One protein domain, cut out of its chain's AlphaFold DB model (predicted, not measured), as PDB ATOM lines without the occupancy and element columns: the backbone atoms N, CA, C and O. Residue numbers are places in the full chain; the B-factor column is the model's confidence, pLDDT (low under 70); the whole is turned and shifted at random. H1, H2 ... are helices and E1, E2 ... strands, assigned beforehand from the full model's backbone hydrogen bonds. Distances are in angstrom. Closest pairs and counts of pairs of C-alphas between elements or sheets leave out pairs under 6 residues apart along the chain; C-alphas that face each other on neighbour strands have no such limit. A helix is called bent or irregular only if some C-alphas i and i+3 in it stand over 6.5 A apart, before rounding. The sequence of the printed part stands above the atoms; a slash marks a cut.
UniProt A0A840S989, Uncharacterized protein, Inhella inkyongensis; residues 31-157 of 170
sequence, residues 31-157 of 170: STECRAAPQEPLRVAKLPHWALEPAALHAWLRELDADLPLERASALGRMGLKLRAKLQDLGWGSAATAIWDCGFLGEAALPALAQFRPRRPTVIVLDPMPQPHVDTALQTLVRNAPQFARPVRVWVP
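This is residues 31 to 157 of the 170 residues of an uncharacterized protein of Inhella inkyongensis (UniProt A0A840S989). A twisted sheet of four strands lies between two helices, H3 along one face and H7 along the other, and H6 lies beside H7. H5, reached through the short H4, lies away from the sheet at one end of the longest axis. The printed part has 127 residues, with seven named helices and four named strands in the order H1 E1 H2 H3 H4 H5 E2 H6 E3 H7 E4; the sheet runs E1 E4 E3 E2, all parallel, and the class is mixed, helices and strands. The whole is compact, with a radius of gyration of the C-alphas of 14.9 A and spans of 47 by 33 by 26 A.

Begin at Ser 31 with H1, residues 31 to 35, which only grazes the sheet with residues 33 to 35. E1, residues 42 to 46, is an edge strand; H2, residues 49 to 52, is not on the sheet. H3, residues 54 to 64, is close to H2 but not clearly touching it, the closest C-alphas, of Ala 51 and Leu 57, being 6.1 A apart. H4, residues 67 to 72, touches H3 only at the corner, and only just, with 3 pairs of C-alphas within 8 A, the closest those of Arg 62 and Leu 68 at 5.5 A. H5, residues 75 to 89, only just touches H4, with 3 such pairs made by its residues 77 to 81 alone; the closest are Leu 70 and Arg 78, C-alphas 5.6 A apart. These two form a helical hairpin, a shallow tilt of 22 degrees, opposite ways, and neither is on the sheet. Look next at E2, residues 101 to 105, the other edge strand: H3 lies over it, at a height over the sheet of 9.7 A, and runs along the strands, with the closest C-alphas, of Leu 61 and Cys 102, 5.7 A apart. H6, residues 107 to 113, is not on the sheet. E3, residues 122 to 126, is parallel to E2 at 20 degrees, with N 123 and O 101 2.8 A apart, within hydrogen-bond range. H7, residues 131 to 147, touches H6 at a shallow tilt of 18 degrees, the same way; the closest C-alphas, of Leu 110 and Ala 137, are 6.3 A apart. E4, residues 152 to 156, is parallel to E3 at 18 degrees, with N 153 and O 122 at 2.8 A, and to E1 at 21 degrees, with N 154 and O 43 at 2.8 A. H7 runs along the strands over E4 and, only just, E3, where 3 of its C-alphas fall, at a height over the sheet of 8.9 A; H3 and H7 are on opposite faces, making three layers, helices on both faces of a sheet. E2, H6, E3 and E3, H7, E4 are strand-helix-strand units, two parallel neighbour strands with a helix between, each with a right-handed crossover. Every O i to N i+4 pair is within hydrogen-bond range in H1, H3, H4 and H5; H7 has 11 of 13, H6 has 1 of 3 but 3 of 4 O i to N i+3 pairs, and H2 is too short for an O i to N i+4 pair.

Find C-alpha 31 at (38.687, 6.687, 25.475), where H1 begins. H3 is 15.5 A from first to last C-alpha and H5 is 21.3 A. H7, the longest, starts at C-alpha 131, (23.001, 18.657, 43.121), and covers 25.2 A. The strands measure 13.7 A for E1, 12.6 A for E2, 12.8 A for E3 and 13.0 A for E4, which ends at C-alpha 156, (28.943, 14.016, 35.502). H6 and H7 are irregular: C-alphas 108 and 111 are 7.4 A apart, and C-alphas 143 and 146 are 7.3 A apart.

Look for the two C-alphas farthest apart, those of Leu 76 and Pro 132, at 46.9 A. The printed part has no cut, and its one long link, H5 to E2, has 11 residues. The mean pLDDT of the printed part is 90.8, with residues 37 to 38 under 70.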
ATOM      1  N   SER A  31      37.479   7.341  24.957       90.44
ATOM      2  CA  SER A  31      38.687   6.687  25.475       90.44
ATOM      3  C   SER A  31      39.964   7.455  25.129       90.44
ATOM      4  O   SER A  31      40.861   7.549  25.967       90.44
ATOM      5  N   THR A  32      40.055   7.995  23.915       89.50
ATOM      6  CA  THR A  32      41.200   8.805  23.477       89.50
ATOM      7  C   THR A  32      41.280  10.098  24.279       89.50
ATOM      8  O   THR A  32      42.343  10.427  24.793       89.50
ATOM      9  N   GLU A  33      40.154  10.782  24.478       86.88
ATOM     10  CA  GLU A  33      40.067  11.997  25.294       86.88
ATOM     11  C   GLU A  33      40.419  11.742  26.766       86.88
ATOM     12  O   GLU A  33      41.149  12.530  27.370       86.88
ATOM     13  N   CYS A  34      39.973  10.616  27.335       86.25
ATOM     14  CA  CYS A  34      40.372  10.188  28.678       86.25
ATOM     15  C   CYS A  34      41.893  10.007  28.787       86.25
ATOM     16  O   CYS A  34      42.497  10.421  29.780       86.25
ATOM     17  N   ARG A  35      42.507   9.396  27.765       87.44
ATOM     18  CA  ARG A  35      43.935   9.039  27.719       87.44
ATOM     19  C   ARG A  35      44.850  10.190  27.287       87.44
ATOM     20  O   ARG A  35      46.054  10.109  27.538       87.44
ATOM     21  N   ALA A  36      44.309  11.229  26.651       83.00
ATOM     22  CA  ALA A  36      45.060  12.387  26.185       83.00
ATOM     23  C   ALA A  36      45.717  13.144  27.358       83.00
ATOM     24  O   ALA A  36      45.153  13.252  28.450       83.00
ATOM     25  N   ALA A  37      46.945  13.616  27.106       62.06
ATOM     26  CA  ALA A  37      47.949  14.117  28.052       62.06
ATOM     27  C   ALA A  37      47.394  14.723  29.367       62.06
ATOM     28  O   ALA A  37      46.809  15.807  29.358       62.06
ATOM     29  N   PRO A  38      47.610  14.065  30.521       65.25
ATOM     30  CA  PRO A  38      47.034  14.472  31.793       65.25
ATOM     31  C   PRO A  38      47.864  15.552  32.490       65.25
ATOM     32  O   PRO A  38      48.449  15.297  33.538       65.25
ATOM     33  N   GLN A  39      47.933  16.755  31.922       70.56
ATOM     34  CA  GLN A  39      48.598  17.860  32.626       70.56
ATOM     35  C   GLN A  39      47.873  18.221  33.929       70.56
ATOM     36  O   GLN A  39      48.500  18.654  34.890       70.56
ATOM     37  N   GLU A  40      46.568  17.952  33.990       85.38
ATOM     38  CA  GLU A  40      45.757  18.151  35.184       85.38
ATOM     39  C   GLU A  40      45.525  16.825  35.938       85.38
ATOM     40  O   GLU A  40      45.059  15.835  35.336       85.38
ATOM     41  N   PRO A  41      45.788  16.797  37.263       91.19
ATOM     42  CA  PRO A  41      45.552  15.624  38.104       91.19
ATOM     43  C   PRO A  41      44.063  15.287  38.227       91.19
ATOM     44  O   PRO A  41      43.717  14.139  38.487       91.19
ATOM     45  N   LEU A  42      43.175  16.251  37.992       94.56
ATOM     46  CA  LEU A  42      41.730  16.075  37.979       94.56
ATOM     47  C   LEU A  42      41.149  16.817  36.780       94.56
ATOM     48  O   LEU A  42      41.424  17.994  36.605       94.56
ATOM     49  N   ARG A  43      40.299  16.147  36.001       94.44
ATOM     50  CA  ARG A  43      39.472  16.788  34.973       94.44
ATOM     51  C   ARG A  43      38.027  16.364  35.158       94.44
ATOM     52  O   ARG A  43      37.757  15.172  35.303       94.44
ATOM     53  N   VAL A  44      37.122  17.332  35.126       94.06
ATOM     54  CA  VAL A  44      35.678  17.117  35.241       94.06
ATOM     55  C   VAL A  44      35.033  17.468  33.908       94.06
ATOM     56  O   VAL A  44      35.340  18.504  33.322       94.06
ATOM     57  N   ALA A  45      34.153  16.605  33.417       93.44
ATOM     58  CA  ALA A  45      33.413  16.826  32.187       93.44
ATOM     59  C   ALA A  45      31.981  16.301  32.314       93.44
ATOM     60  O   ALA A  45      31.683  15.418  33.121       93.44
ATOM     61  N   LYS A  46      31.077  16.853  31.504       93.31
ATOM     62  CA  LYS A  46      29.720  16.320  31.384       93.31
ATOM     63  C   LYS A  46      29.759  15.058  30.536       93.31
ATOM     64  O   LYS A  46      30.359  15.056  29.462       93.31
ATOM     65  N   LEU A  47      29.110  14.005  31.012       92.12
ATOM     66  CA  LEU A  47      28.884  12.816  30.212       92.12
ATOM     67  C   LEU A  47      27.895  13.186  29.095       92.12
ATOM     68  O   LEU A  47      26.849  13.781  29.377       92.12
ATOM     69  N   PRO A  48      28.208  12.897  27.826       91.31
ATOM     70  CA  PRO A  48      27.299  13.227  26.745       91.31
ATOM     71  C   PRO A  48      26.017  12.390  26.851       91.31
ATOM     72  O   PRO A  48      26.049  11.236  27.265       91.31
ATOM     73  N   HIS A  49      24.882  12.958  26.440       89.19
ATOM     74  CA  HIS A  49      23.566  12.312  26.570       89.19
ATOM     75  C   HIS A  49      23.492  10.929  25.895       89.19
ATOM     76  O   HIS A  49      22.797  10.041  26.376       89.19
ATOM     77  N   TRP A  50      24.231  10.719  24.802       87.88
ATOM     78  CA  TRP A  50      24.279   9.434  24.099       87.88
ATOM     79  C   TRP A  50      25.011   8.339  24.890       87.88
ATOM     80  O   TRP A  50      24.805   7.159  24.625       87.88
ATOM     81  N   ALA A  51      25.845   8.713  25.864       87.88
ATOM     82  CA  ALA A  51      26.608   7.795  26.707       87.88
ATOM     83  C   ALA A  51      25.837   7.353  27.966       87.88
ATOM     84  O   ALA A  51      26.415   6.722  28.848       87.88
ATOM     85  N   LEU A  52      24.541   7.680  28.062       84.31
ATOM     86  CA  LEU A  52      23.676   7.280  29.178       84.31
ATOM     87  C   LEU A  52      23.093   5.874  29.030       84.31
ATOM     88  O   LEU A  52      22.441   5.397  29.954       84.31
ATOM     89  N   GLU A  53      23.318   5.206  27.896       88.00
ATOM     90  CA  GLU A  53      22.906   3.814  27.724       88.00
ATOM     91  C   GLU A  53      23.714   2.918  28.690       88.00
ATOM     92  O   GLU A  53      24.946   2.852  28.574       88.00
ATOM     93  N   PRO A  54      23.061   2.251  29.666       88.31
ATOM     94  CA  PRO A  54      23.770   1.567  30.742       88.31
ATOM     95  C   PRO A  54      24.714   0.462  30.260       88.31
ATOM     96  O   PRO A  54      25.829   0.348  30.771       88.31
ATOM     97  N   ALA A  55      24.318  -0.355  29.281       91.12
ATOM     98  CA  ALA A  55      25.132  -1.481  28.834       91.12
ATOM     99  C   ALA A  55      26.434  -1.014  28.164       91.12
ATOM    100  O   ALA A  55      27.515  -1.511  28.491       91.12
ATOM    101  N   ALA A  56      26.353  -0.016  27.289       92.06
ATOM    102  CA  ALA A  56      27.482   0.565  26.583       92.06
ATOM    103  C   ALA A  56      28.422   1.325  27.524       92.06
ATOM    104  O   ALA A  56      29.637   1.137  27.437       92.06
ATOM    105  N   LEU A  57      27.887   2.096  28.477       93.56
ATOM    106  CA  LEU A  57      28.693   2.781  29.489       93.56
ATOM    107  C   LEU A  57      29.481   1.784  30.347       93.56
ATOM    108  O   LEU A  57      30.692   1.921  30.533       93.56
ATOM    109  N   HIS A  58      28.812   0.737  30.832       94.06
ATOM    110  CA  HIS A  58      29.453  -0.319  31.610       94.06
ATOM    111  C   HIS A  58      30.494  -1.092  30.794       94.06
ATOM    112  O   HIS A  58      31.570  -1.401  31.310       94.06
ATOM    113  N   ALA A  59      30.200  -1.404  29.531       93.06
ATOM    114  CA  ALA A  59      31.146  -2.057  28.634       93.06
ATOM    115  C   ALA A  59      32.387  -1.184  28.398       93.06
ATOM    116  O   ALA A  59      33.504  -1.680  28.520       93.06
ATOM    117  N   TRP A  60      32.211   0.114  28.149       94.00
ATOM    118  CA  TRP A  60      33.311   1.060  27.967       94.00
ATOM    119  C   TRP A  60      34.211   1.160  29.206       94.00
ATOM    120  O   TRP A  60      35.432   1.038  29.086       94.00
ATOM    121  N   LEU A  61      33.631   1.289  30.404       93.88
ATOM    122  CA  LEU A  61      34.400   1.297  31.656       93.88
ATOM    123  C   LEU A  61      35.180  -0.012  31.852       93.88
ATOM    124  O   LEU A  61      36.347   0.014  32.233       93.88
ATOM    125  N   ARG A  62      34.571  -1.167  31.549       93.38
ATOM    126  CA  ARG A  62      35.247  -2.476  31.646       93.38
ATOM    127  C   ARG A  62      36.330  -2.677  30.586       93.38
ATOM    128  O   ARG A  62      37.272  -3.430  30.824       93.38
ATOM    129  N   GLU A  63      36.205  -2.050  29.421       92.50
ATOM    130  CA  GLU A  63      37.257  -2.037  28.403       92.50
ATOM    131  C   GLU A  63      38.462  -1.216  28.892       92.50
ATOM    132  O   GLU A  63      39.605  -1.661  28.783       92.50
ATOM    133  N   LEU A  64      38.214  -0.054  29.511       91.19
ATOM    134  CA  LEU A  64      39.256   0.810  30.079       91.19
ATOM    135  C   LEU A  64      39.982   0.192  31.291       91.19
ATOM    136  O   LEU A  64      41.213   0.289  31.356       91.19
ATOM    137  N   ASP A  65      39.251  -0.489  32.182       90.12
ATOM    138  CA  ASP A  65      39.776  -1.218  33.362       90.12
ATOM    139  C   ASP A  65      40.360  -2.598  33.024       90.12
ATOM    140  O   ASP A  65      40.672  -3.414  33.887       90.12
ATOM    141  N   ALA A  66      40.532  -2.883  31.731       89.62
ATOM    142  CA  ALA A  66      41.065  -4.138  31.216       89.62
ATOM    143  C   ALA A  66      40.282  -5.403  31.632       89.62
ATOM    144  O   ALA A  66      40.727  -6.511  31.335       89.62
ATOM    145  N   ASP A  67      39.102  -5.276  32.244       88.75
ATOM    146  CA  ASP A  67      38.235  -6.398  32.606       88.75
ATOM    147  C   ASP A  67      37.762  -7.152  31.356       88.75
ATOM    148  O   ASP A  67      37.914  -8.373  31.282       88.75
ATOM    149  N   LEU A  68      37.260  -6.439  30.339       86.06
ATOM    150  CA  LEU A  68      36.881  -7.058  29.062       86.06
ATOM    151  C   LEU A  68      38.092  -7.640  28.312       86.06
ATOM    152  O   LEU A  68      38.032  -8.809  27.918       86.06
ATOM    153  N   PRO A  69      39.221  -6.916  28.160       89.88
ATOM    154  CA  PRO A  69      40.454  -7.495  27.635       89.88
ATOM    155  C   PRO A  69      40.900  -8.784  28.340       89.88
ATOM    156  O   PRO A  69      41.293  -9.733  27.670       89.88
ATOM    157  N   LEU A  70      40.812  -8.872  29.671       88.62
ATOM    158  CA  LEU A  70      41.174 -10.084  30.423       88.62
ATOM    159  C   LEU A  70      40.231 -11.260  30.190       88.62
ATOM    160  O   LEU A  70      40.667 -12.413  30.260       88.62
ATOM    161  N   GLU A  71      38.944 -10.978  30.009       88.94
ATOM    162  CA  GLU A  71      37.935 -11.986  29.686       88.94
ATOM    163  C   GLU A  71      38.177 -12.568  28.290       88.94
ATOM    164  O   GLU A  71      38.039 -13.775  28.109       88.94
ATOM    165  N   ARG A  72      38.617 -11.736  27.337       90.00
ATOM    166  CA  ARG A  72      38.936 -12.142  25.958       90.00
ATOM    167  C   ARG A  72      40.348 -12.723  25.789       90.00
ATOM    168  O   ARG A  72      40.627 -13.368  24.783       90.00
ATOM    169  N   ALA A  73      41.260 -12.475  26.728       91.75
ATOM    170  CA  ALA A  73      42.669 -12.840  26.595       91.75
ATOM    171  C   ALA A  73      42.957 -14.328  26.863       91.75
ATOM    172  O   ALA A  73      42.408 -14.946  27.778       91.75
ATOM    173  N   SER A  74      43.943 -14.865  26.135       94.12
ATOM    174  CA  SER A  74      44.565 -16.165  26.417       94.12
ATOM    175  C   SER A  74      45.300 -16.172  27.767       94.12
ATOM    176  O   SER A  74      45.517 -15.126  28.383       94.12
ATOM    177  N   ALA A  75      45.750 -17.342  28.236       92.38
ATOM    178  CA  ALA A  75      46.496 -17.457  29.496       92.38
ATOM    179  C   ALA A  75      47.747 -16.553  29.541       92.38
ATOM    180  O   ALA A  75      47.954 -15.838  30.525       92.38
ATOM    181  N   LEU A  76      48.530 -16.521  28.455       93.00
ATOM    182  CA  LEU A  76      49.695 -15.638  28.323       93.00
ATOM    183  C   LEU A  76      49.287 -14.161  28.286       93.00
ATOM    184  O   LEU A  76      49.883 -13.345  28.988       93.00
ATOM    185  N   GLY A  77      48.225 -13.819  27.548       91.38
ATOM    186  CA  GLY A  77      47.698 -12.452  27.509       91.38
ATOM    187  C   GLY A  77      47.240 -11.962  28.888       91.38
ATOM    188  O   GLY A  77      47.546 -10.840  29.291       91.38
ATOM    189  N   ARG A  78      46.589 -12.830  29.672       90.75
ATOM    190  CA  ARG A  78      46.185 -12.541  31.057       90.75
ATOM    191  C   ARG A  78      47.387 -12.305  31.965       90.75
ATOM    192  O   ARG A  78      47.325 -11.420  32.817       90.75
ATOM    193  N   MET A  79      48.465 -13.073  31.803       92.00
ATOM    194  CA  MET A  79      49.706 -12.852  32.548       92.00
ATOM    195  C   MET A  79      50.343 -11.509  32.173       92.00
ATOM    196  O   MET A  79      50.678 -10.731  33.063       92.00
ATOM    197  N   GLY A  80      50.426 -11.195  30.877       91.62
ATOM    198  CA  GLY A  80      50.947  -9.915  30.392       91.62
ATOM    199  C   GLY A  80      50.169  -8.715  30.938       91.62
ATOM    200  O   GLY A  80      50.768  -7.760  31.431       91.62
ATOM    201  N   LEU A  81      48.833  -8.785  30.943       89.25
ATOM    202  CA  LEU A  81      47.977  -7.743  31.524       89.25
ATOM    203  C   LEU A  81      48.176  -7.600  33.039       89.25
ATOM    204  O   LEU A  81      48.263  -6.481  33.542       89.25
ATOM    205  N   LYS A  82      48.303  -8.716  33.769       89.38
ATOM    206  CA  LYS A  82      48.614  -8.705  35.209       89.38
ATOM    207  C   LYS A  82      49.965  -8.064  35.499       89.38
ATOM    208  O   LYS A  82      50.049  -7.228  36.395       89.38
ATOM    209  N   LEU A  83      50.999  -8.430  34.743       89.81
ATOM    210  CA  LEU A  83      52.331  -7.856  34.891       89.81
ATOM    211  C   LEU A  83      52.303  -6.353  34.611       89.81
ATOM    212  O   LEU A  83      52.790  -5.576  35.424       89.81
ATOM    213  N   ARG A  84      51.653  -5.929  33.521       89.50
ATOM    214  CA  ARG A  84      51.482  -4.510  33.183       89.50
ATOM    215  C   ARG A  84      50.815  -3.726  34.313       89.50
ATOM    216  O   ARG A  84      51.312  -2.663  34.668       89.50
ATOM    217  N   ALA A  85      49.736  -4.254  34.893       87.56
ATOM    218  CA  ALA A  85      49.072  -3.620  36.029       87.56
ATOM    219  C   ALA A  85      50.026  -3.468  37.226       87.56
ATOM    220  O   ALA A  85      50.092  -2.399  37.821       87.56
ATOM    221  N   LYS A  86      50.828  -4.495  37.534       87.94
ATOM    222  CA  LYS A  86      51.820  -4.430  38.619       87.94
ATOM    223  C   LYS A  86      52.937  -3.427  38.361       87.94
ATOM    224  O   LYS A  86      53.308  -2.703  39.275       87.94
ATOM    225  N   LEU A  87      53.435  -3.333  37.131       88.06
ATOM    226  CA  LEU A  87      54.423  -2.313  36.767       88.06
ATOM    227  C   LEU A  87      53.848  -0.893  36.928       88.06
ATOM    228  O   LEU A  87      54.544   0.003  37.394       88.06
ATOM    229  N   GLN A  88      52.565  -0.696  36.617       87.06
ATOM    230  CA  GLN A  88      51.883   0.590  36.811       87.06
ATOM    231  C   GLN A  88      51.681   0.942  38.285       87.06
ATOM    232  O   GLN A  88      51.872   2.104  38.657       87.06
ATOM    233  N   ASP A  89      51.356  -0.047  39.119       84.88
ATOM    234  CA  ASP A  89      51.269   0.125  40.573       84.88
ATOM    235  C   ASP A  89      52.625   0.579  41.164       84.88
ATOM    236  O   ASP A  89      52.650   1.325  42.140       84.88
ATOM    237  N   LEU A  90      53.752   0.198  40.541       85.31
ATOM    238  CA  LEU A  90      55.114   0.617  40.916       85.31
ATOM    239  C   LEU A  90      55.531   1.993  40.373       85.31
ATOM    240  O   LEU A  90      56.680   2.399  40.536       85.31
ATOM    241  N   GLY A  91      54.639   2.720  39.703       82.12
ATOM    242  CA  GLY A  91      54.968   4.030  39.141       82.12
ATOM    243  C   GLY A  91      55.235   4.021  37.635       82.12
ATOM    244  O   GLY A  91      55.165   5.082  37.019       82.12
ATOM    245  N   TRP A  92      55.465   2.863  37.011       80.50
ATOM    246  CA  TRP A  92      55.988   2.796  35.643       80.50
ATOM    247  C   TRP A  92      54.905   2.922  34.561       80.50
ATOM    248  O   TRP A  92      53.797   2.401  34.683       80.50
ATOM    249  N   GLY A  93      55.262   3.571  33.451       76.69
ATOM    250  CA  GLY A  93      54.404   3.730  32.274       76.69
ATOM    251  C   GLY A  93      53.656   5.065  32.206       76.69
ATOM    252  O   GLY A  93      53.608   5.839  33.160       76.69
ATOM    253  N   SER A  94      53.083   5.345  31.036       81.06
ATOM    254  CA  SER A  94      52.332   6.573  30.759       81.06
ATOM    255  C   SER A  94      50.823   6.356  30.882       81.06
ATOM    256  O   SER A  94      50.326   5.260  30.627       81.06
ATOM    257  N   ALA A  95      50.067   7.417  31.184       77.06
ATOM    258  CA  ALA A  95      48.601   7.364  31.220       77.06
ATOM    259  C   ALA A  95      47.976   6.937  29.876       77.06
ATOM    260  O   ALA A  95      46.970   6.225  29.857       77.06
ATOM    261  N   ALA A  96      48.615   7.298  28.755       80.50
ATOM    262  CA  ALA A  96      48.183   6.911  27.412       80.50
ATOM    263  C   ALA A  96      48.093   5.385  27.260       80.50
ATOM    264  O   ALA A  96      47.137   4.850  26.698       80.50
ATOM    265  N   THR A  97      49.051   4.675  27.858       82.69
ATOM    266  CA  THR A  97      49.130   3.212  27.855       82.69
ATOM    267  C   THR A  97      48.749   2.611  29.213       82.69
ATOM    268  O   THR A  97      49.007   1.435  29.470       82.69
ATOM    269  N   ALA A  98      48.128   3.369  30.112       86.38
ATOM    270  CA  ALA A  98      47.747   2.835  31.407       86.38
ATOM    271  C   ALA A  98      46.534   1.904  31.298       86.38
ATOM    272  O   ALA A  98      45.682   2.074  30.417       86.38
ATOM    273  N   ILE A  99      46.452   0.932  32.205       89.88
ATOM    274  CA  ILE A  99      45.164   0.352  32.586       89.88
ATOM    275  C   ILE A  99      44.521   1.375  33.525       89.88
ATOM    276  O   ILE A  99      45.193   1.896  34.419       89.88
ATOM    277  N   TRP A 100      43.266   1.721  33.259       92.00
ATOM    278  CA  TRP A 100      42.559   2.754  34.005       92.00
ATOM    279  C   TRP A 100      41.630   2.113  35.019       92.00
ATOM    280  O   TRP A 100      40.759   1.352  34.633       92.00
ATOM    281  N   ASP A 101      41.742   2.479  36.287       92.56
ATOM    282  CA  ASP A 101      40.715   2.117  37.258       92.56
ATOM    283  C   ASP A 101      39.400   2.809  36.887       92.56
ATOM    284  O   ASP A 101      39.398   3.998  36.574       92.56
ATOM    285  N   CYS A 102      38.281   2.089  36.902       93.94
ATOM    286  CA  CYS A 102      36.991   2.647  36.499       93.94
ATOM    287  C   CYS A 102      35.898   2.298  37.508       93.94
ATOM    288  O   CYS A 102      35.751   1.138  37.898       93.94
ATOM    289  N   GLY A 103      35.082   3.279  37.887       94.44
ATOM    290  CA  GLY A 103      33.981   3.035  38.810       94.44
ATOM    291  C   GLY A 103      32.933   4.137  38.862       94.44
ATOM    292  O   GLY A 103      33.108   5.232  38.327       94.44
ATOM    293  N   PHE A 104      31.836   3.805  39.528       95.62
ATOM    294  CA  PHE A 104      30.719   4.686  39.814       95.62
ATOM    295  C   PHE A 104      30.831   5.237  41.234       95.62
ATOM    296  O   PHE A 104      31.127   4.485  42.165       95.62
ATOM    297  N   LEU A 105      30.579   6.530  41.402       96.75
ATOM    298  CA  LEU A 105      30.480   7.176  42.705       96.75
ATOM    299  C   LEU A 105      29.010   7.472  42.998       96.75
ATOM    300  O   LEU A 105      28.396   8.287  42.311       96.75
ATOM    301  N   GLY A 106      28.472   6.823  44.027       95.25
ATOM    302  CA  GLY A 106      27.133   7.083  44.550       95.25
ATOM    303  C   GLY A 106      27.166   7.869  45.859       95.25
ATOM    304  O   GLY A 106      28.204   7.987  46.508       95.25
ATOM    305  N   GLU A 107      26.000   8.357  46.274       94.88
ATOM    306  CA  GLU A 107      25.821   9.168  47.486       94.88
ATOM    307  C   GLU A 107      26.383   8.506  48.755       94.88
ATOM    308  O   GLU A 107      27.108   9.134  49.525       94.88
ATOM    309  N   ALA A 108      26.122   7.211  48.946       93.19
ATOM    310  CA  ALA A 108      26.567   6.480  50.134       93.19
ATOM    311  C   ALA A 108      28.102   6.429  50.294       93.19
ATOM    312  O   ALA A 108      28.600   6.184  51.390       93.19
ATOM    313  N   ALA A 109      28.856   6.663  49.214       93.94
ATOM    314  CA  ALA A 109      30.314   6.603  49.200       93.94
ATOM    315  C   ALA A 109      30.990   7.981  49.359       93.94
ATOM    316  O   ALA A 109      32.219   8.057  49.430       93.94
ATOM    317  N   LEU A 110      30.221   9.073  49.473       94.75
ATOM    318  CA  LEU A 110      30.769  10.419  49.689       94.75
ATOM    319  C   LEU A 110      31.704  10.522  50.910       94.75
ATOM    320  O   LEU A 110      32.753  11.154  50.774       94.75
ATOM    321  N   PRO A 111      31.421   9.888  52.071       94.88
ATOM    322  CA  PRO A 111      32.345   9.934  53.205       94.88
ATOM    323  C   PRO A 111      33.705   9.290  52.899       94.88
ATOM    324  O   PRO A 111      34.746   9.804  53.310       94.88
ATOM    325  N   ALA A 112      33.715   8.193  52.134       94.25
ATOM    326  CA  ALA A 112      34.939   7.491  51.750       94.25
ATOM    327  C   ALA A 112      35.782   8.295  50.744       94.25
ATOM    328  O   ALA A 112      37.010   8.205  50.742       94.25
ATOM    329  N   LEU A 113      35.148   9.158  49.943       94.69
ATOM    330  CA  LEU A 113      35.822   9.994  48.948       94.69
ATOM    331  C   LEU A 113      36.886  10.925  49.552       94.69
ATOM    332  O   LEU A 113      37.867  11.264  48.887       94.69
ATOM    333  N   ALA A 114      36.744  11.312  50.825       92.56
ATOM    334  CA  ALA A 114      37.741  12.119  51.526       92.56
ATOM    335  C   ALA A 114      39.116  11.425  51.598       92.56
ATOM    336  O   ALA A 114      40.157  12.085  51.500       92.56
ATOM    337  N   GLN A 115      39.119  10.096  51.705       92.88
ATOM    338  CA  GLN A 115      40.319   9.263  51.813       92.88
ATOM    339  C   GLN A 115      40.793   8.718  50.461       92.88
ATOM    340  O   GLN A 115      41.851   8.097  50.393       92.88
ATOM    341  N   PHE A 116      40.063   8.999  49.380       93.81
ATOM    342  CA  PHE A 116      40.359   8.469  48.056       93.81
ATOM    343  C   PHE A 116      41.769   8.852  47.585       93.81
ATOM    344  O   PHE A 116      42.118  10.037  47.505       93.81
ATOM    345  N   ARG A 117      42.591   7.847  47.261       91.75
ATOM    346  CA  ARG A 117      43.949   8.017  46.719       91.75
ATOM    347  C   ARG A 117      44.145   7.104  45.499       91.75
ATOM    348  O   ARG A 117      44.318   5.894  45.665       91.75
ATOM    349  N   PRO A 118      44.117   7.647  44.266       90.94
ATOM    350  CA  PRO A 118      44.210   6.837  43.056       90.94
ATOM    351  C   PRO A 118      45.625   6.263  42.890       90.94
ATOM    352  O   PRO A 118      46.606   7.002  42.804       90.94
ATOM    353  N   ARG A 119      45.735   4.932  42.811       88.12
ATOM    354  CA  ARG A 119      47.007   4.224  42.542       88.12
ATOM    355  C   ARG A 119      47.345   4.175  41.051       88.12
ATOM    356  O   ARG A 119      48.515   4.130  40.669       88.12
ATOM    357  N   ARG A 120      46.313   4.226  40.205       89.88
ATOM    358  CA  ARG A 120      46.382   4.259  38.739       89.88
ATOM    359  C   ARG A 120      45.528   5.412  38.205       89.88
ATOM    360  O   ARG A 120      44.714   5.956  38.955       89.88
ATOM    361  N   PRO A 121      45.700   5.811  36.932       92.38
ATOM    362  CA  PRO A 121      44.742   6.685  36.267       92.38
ATOM    363  C   PRO A 121      43.314   6.188  36.498       92.38
ATOM    364  O   PRO A 121      43.064   4.999  36.321       92.38
ATOM    365  N   THR A 122      42.411   7.056  36.949       94.31
ATOM    366  CA  THR A 122      41.063   6.649  37.371       94.31
ATOM    367  C   THR A 122      39.979   7.399  36.606       94.31
ATOM    368  O   THR A 122      40.043   8.621  36.470       94.31
ATOM    369  N   VAL A 123      38.961   6.681  36.141       95.25
ATOM    370  CA  VAL A 123      37.693   7.225  35.662       95.25
ATOM    371  C   VAL A 123      36.634   7.040  36.745       95.25
ATOM    372  O   VAL A 123      36.374   5.925  37.195       95.25
ATOM    373  N   ILE A 124      36.003   8.140  37.138       96.50
ATOM    374  CA  ILE A 124      34.857   8.177  38.038       96.50
ATOM    375  C   ILE A 124      33.653   8.644  37.229       96.50
ATOM    376  O   ILE A 124      33.694   9.706  36.612       96.50
ATOM    377  N   VAL A 125      32.575   7.873  37.245       96.44
ATOM    378  CA  VAL A 125      31.272   8.311  36.737       96.44
ATOM    379  C   VAL A 125      30.372   8.564  37.937       96.44
ATOM    380  O   VAL A 125      30.244   7.701  38.801       96.44
ATOM    381  N   LEU A 126      29.782   9.749  38.035       96.50
ATOM    382  CA  LEU A 126      28.827  10.025  39.106       96.50
ATOM    383  C   LEU A 126      27.514   9.286  38.824       96.50
ATOM    384  O   LEU A 126      26.984   9.377  37.718       96.50
ATOM    385  N   ASP A 127      26.989   8.571  39.818       94.06
ATOM    386  CA  ASP A 127      25.611   8.085  39.766       94.06
ATOM    387  C   ASP A 127      24.640   9.289  39.839       94.06
ATOM    388  O   ASP A 127      25.008  10.349  40.363       94.06
ATOM    389  N   PRO A 128      23.399   9.164  39.330       91.31
ATOM    390  CA  PRO A 128      22.376  10.186  39.522       91.31
ATOM    391  C   PRO A 128      22.161  10.460  41.016       91.31
ATOM    392  O   PRO A 128      21.766   9.570  41.767       91.31
ATOM    393  N   MET A 129      22.436  11.690  41.448       93.25
ATOM    394  CA  MET A 129      22.294  12.123  42.839       93.25
ATOM    395  C   MET A 129      21.921  13.616  42.907       93.25
ATOM    396  O   MET A 129      22.126  14.336  41.921       93.25
ATOM    397  N   PRO A 130      21.381  14.105  44.040       92.81
ATOM    398  CA  PRO A 130      21.036  15.516  44.214       92.81
ATOM    399  C   PRO A 130      22.215  16.465  43.948       92.81
ATOM    400  O   PRO A 130      23.357  16.146  44.283       92.81
ATOM    401  N   GLN A 131      21.950  17.664  43.411       92.88
ATOM    402  CA  GLN A 131      23.001  18.657  43.121       92.88
ATOM    403  C   GLN A 131      23.923  18.950  44.321       92.88
ATOM    404  O   GLN A 131      25.135  18.945  44.118       92.88
ATOM    405  N   PRO A 132      23.429  19.098  45.570       94.62
ATOM    406  CA  PRO A 132      24.315  19.308  46.717       94.62
ATOM    407  C   PRO A 132      25.318  18.164  46.938       94.62
ATOM    408  O   PRO A 132      26.447  18.389  47.376       94.62
ATOM    409  N   HIS A 133      24.931  16.928  46.610       95.81
ATOM    410  CA  HIS A 133      25.795  15.750  46.702       95.81
ATOM    411  C   HIS A 133      26.821  15.713  45.565       95.81
ATOM    412  O   HIS A 133      27.990  15.412  45.813       95.81
ATOM    413  N   VAL A 134      26.426  16.116  44.351       95.88
ATOM    414  CA  VAL A 134      27.360  16.335  43.235       95.88
ATOM    415  C   VAL A 134      28.396  17.398  43.608       95.88
ATOM    416  O   VAL A 134      29.595  17.153  43.477       95.88
ATOM    417  N   ASP A 135      27.961  18.544  44.133       96.00
ATOM    418  CA  ASP A 135      28.852  19.632  44.544       96.00
ATOM    419  C   ASP A 135      29.822  19.174  45.636       96.00
ATOM    420  O   ASP A 135      31.025  19.414  45.541       96.00
ATOM    421  N   THR A 136      29.322  18.435  46.630       96.69
ATOM    422  CA  THR A 136      30.140  17.855  47.705       96.69
ATOM    423  C   THR A 136      31.201  16.896  47.156       96.69
ATOM    424  O   THR A 136      32.368  16.956  47.565       96.69
ATOM    425  N   ALA A 137      30.830  16.032  46.204       97.44
ATOM    426  CA  ALA A 137      31.757  15.111  45.554       97.44
ATOM    427  C   ALA A 137      32.859  15.865  44.798       97.44
ATOM    428  O   ALA A 137      34.049  15.598  44.986       97.44
ATOM    429  N   LEU A 138      32.468  16.836  43.967       97.25
ATOM    430  CA  LEU A 138      33.392  17.612  43.146       97.25
ATOM    431  C   LEU A 138      34.327  18.468  44.002       97.25
ATOM    432  O   LEU A 138      35.535  18.443  43.778       97.25
ATOM    433  N   GLN A 139      33.812  19.156  45.024       97.56
ATOM    434  CA  GLN A 139      34.631  19.928  45.964       97.56
ATOM    435  C   GLN A 139      35.642  19.037  46.690       97.56
ATOM    436  O   GLN A 139      36.811  19.404  46.824       97.56
ATOM    437  N   THR A 140      35.227  17.840  47.116       97.31
ATOM    438  CA  THR A 140      36.122  16.877  47.770       97.31
ATOM    439  C   THR A 140      37.230  16.409  46.827       97.31
ATOM    440  O   THR A 140      38.397  16.381  47.224       97.31
ATOM    441  N   LEU A 141      36.894  16.090  45.574       96.69
ATOM    442  CA  LEU A 141      37.867  15.683  44.559       96.69
ATOM    443  C   LEU A 141      38.837  16.813  44.212       96.69
ATOM    444  O   LEU A 141      40.037  16.568  44.161       96.69
ATOM    445  N   VAL A 142      38.347  18.042  44.030       96.88
ATOM    446  CA  VAL A 142      39.179  19.228  43.760       96.88
ATOM    447  C   VAL A 142      40.138  19.492  44.917       96.88
ATOM    448  O   VAL A 142      41.331  19.673  44.691       96.88
ATOM    449  N   ARG A 143      39.653  19.438  46.163       96.62
ATOM    450  CA  ARG A 143      40.488  19.602  47.361       96.62
ATOM    451  C   ARG A 143      41.589  18.541  47.451       96.62
ATOM    452  O   ARG A 143      42.700  18.849  47.873       96.62
ATOM    453  N   ASN A 144      41.290  17.304  47.058       95.25
ATOM    454  CA  ASN A 144      42.250  16.201  47.081       95.25
ATOM    455  C   ASN A 144      43.169  16.169  45.844       95.25
ATOM    456  O   ASN A 144      44.220  15.532  45.903       95.25
ATOM    457  N   ALA A 145      42.820  16.867  44.757       94.88
ATOM    458  CA  ALA A 145      43.516  16.804  43.472       94.88
ATOM    459  C   ALA A 145      45.034  17.051  43.533       94.88
ATOM    460  O   ALA A 145      45.762  16.295  42.888       94.88
ATOM    461  N   PRO A 146      45.557  18.007  44.332       93.62
ATOM    462  CA  PRO A 146      47.004  18.209  44.462       93.62
ATOM    463  C   PRO A 146      47.766  16.995  45.015       93.62
ATOM    464  O   PRO A 146      48.974  16.896  44.838       93.62
ATOM    465  N   GLN A 147      47.076  16.072  45.693       92.38
ATOM    466  CA  GLN A 147      47.663  14.861  46.277       92.38
ATOM    467  C   GLN A 147      47.558  13.645  45.346       92.38
ATOM    468  O   GLN A 147      48.047  12.563  45.679       92.38
ATOM    469  N   PHE A 148      46.890  13.775  44.199       91.94
ATOM    470  CA  PHE A 148      46.747  12.669  43.265       91.94
ATOM    471  C   PHE A 148      48.048  12.466  42.489       91.94
ATOM    472  O   PHE A 148      48.400  13.238  41.604       91.94
ATOM    473  N   ALA A 149      48.734  11.358  42.772       88.50
ATOM    474  CA  ALA A 149      49.910  10.935  42.012       88.50
ATOM    475  C   ALA A 149      49.569  10.479  40.577       88.50
ATOM    476  O   ALA A 149      50.462  10.263  39.756       88.50
ATOM    477  N   ARG A 150      48.278  10.284  40.277       89.56
ATOM    478  CA  ARG A 150      47.751   9.777  39.007       89.56
ATOM    479  C   ARG A 150      46.524  10.581  38.577       89.56
ATOM    480  O   ARG A 150      45.767  11.012  39.440       89.56
ATOM    481  N   PRO A 151      46.283  10.742  37.267       92.94
ATOM    482  CA  PRO A 151      45.140  11.509  36.796       92.94
ATOM    483  C   PRO A 151      43.801  10.867  37.134       92.94
ATOM    484  O   PRO A 151      43.617   9.659  36.994       92.94
ATOM    485  N   VAL A 152      42.843  11.717  37.473       94.31
ATOM    486  CA  VAL A 152      41.443  11.382  37.691       94.31
ATOM    487  C   VAL A 152      40.596  12.085  36.631       94.31
ATOM    488  O   VAL A 152      40.816  13.257  36.298       94.31
ATOM    489  N   ARG A 153      39.642  11.358  36.057       95.31
ATOM    490  CA  ARG A 153      38.654  11.852  35.093       95.31
ATOM    491  C   ARG A 153      37.273  11.624  35.671       95.31
ATOM    492  O   ARG A 153      36.918  10.486  35.945       95.31
ATOM    493  N   VAL A 154      36.523  12.696  35.868       96.00
ATOM    494  CA  VAL A 154      35.179  12.649  36.436       96.00
ATOM    495  C   VAL A 154      34.175  12.975  35.349       96.00
ATOM    496  O   VAL A 154      34.257  14.036  34.729       96.00
ATOM    497  N   TRP A 155      33.219  12.078  35.152       95.62
ATOM    498  CA  TRP A 155      32.094  12.267  34.253       95.62
ATOM    499  C   TRP A 155      30.823  12.482  35.062       95.62
ATOM    500  O   TRP A 155      30.425  11.631  35.859       95.62
ATOM    501  N   VAL A 156      30.195  13.633  34.850       94.88
ATOM    502  CA  VAL A 156      28.943  14.016  35.502       94.88
ATOM    503  C   VAL A 156      27.800  13.767  34.517       94.88
ATOM    504  O   VAL A 156      27.803  14.396  33.454       94.88
ATOM    505  N   PRO A 157      26.844  12.865  34.801       90.12
ATOM    506  CA  PRO A 157      25.684  12.688  33.939       90.12
ATOM    507  C   PRO A 157      24.877  13.995  33.877       90.12
ATOM    508  O   PRO A 157      24.874  14.765  34.842       90.12
TER     509      PRO A 157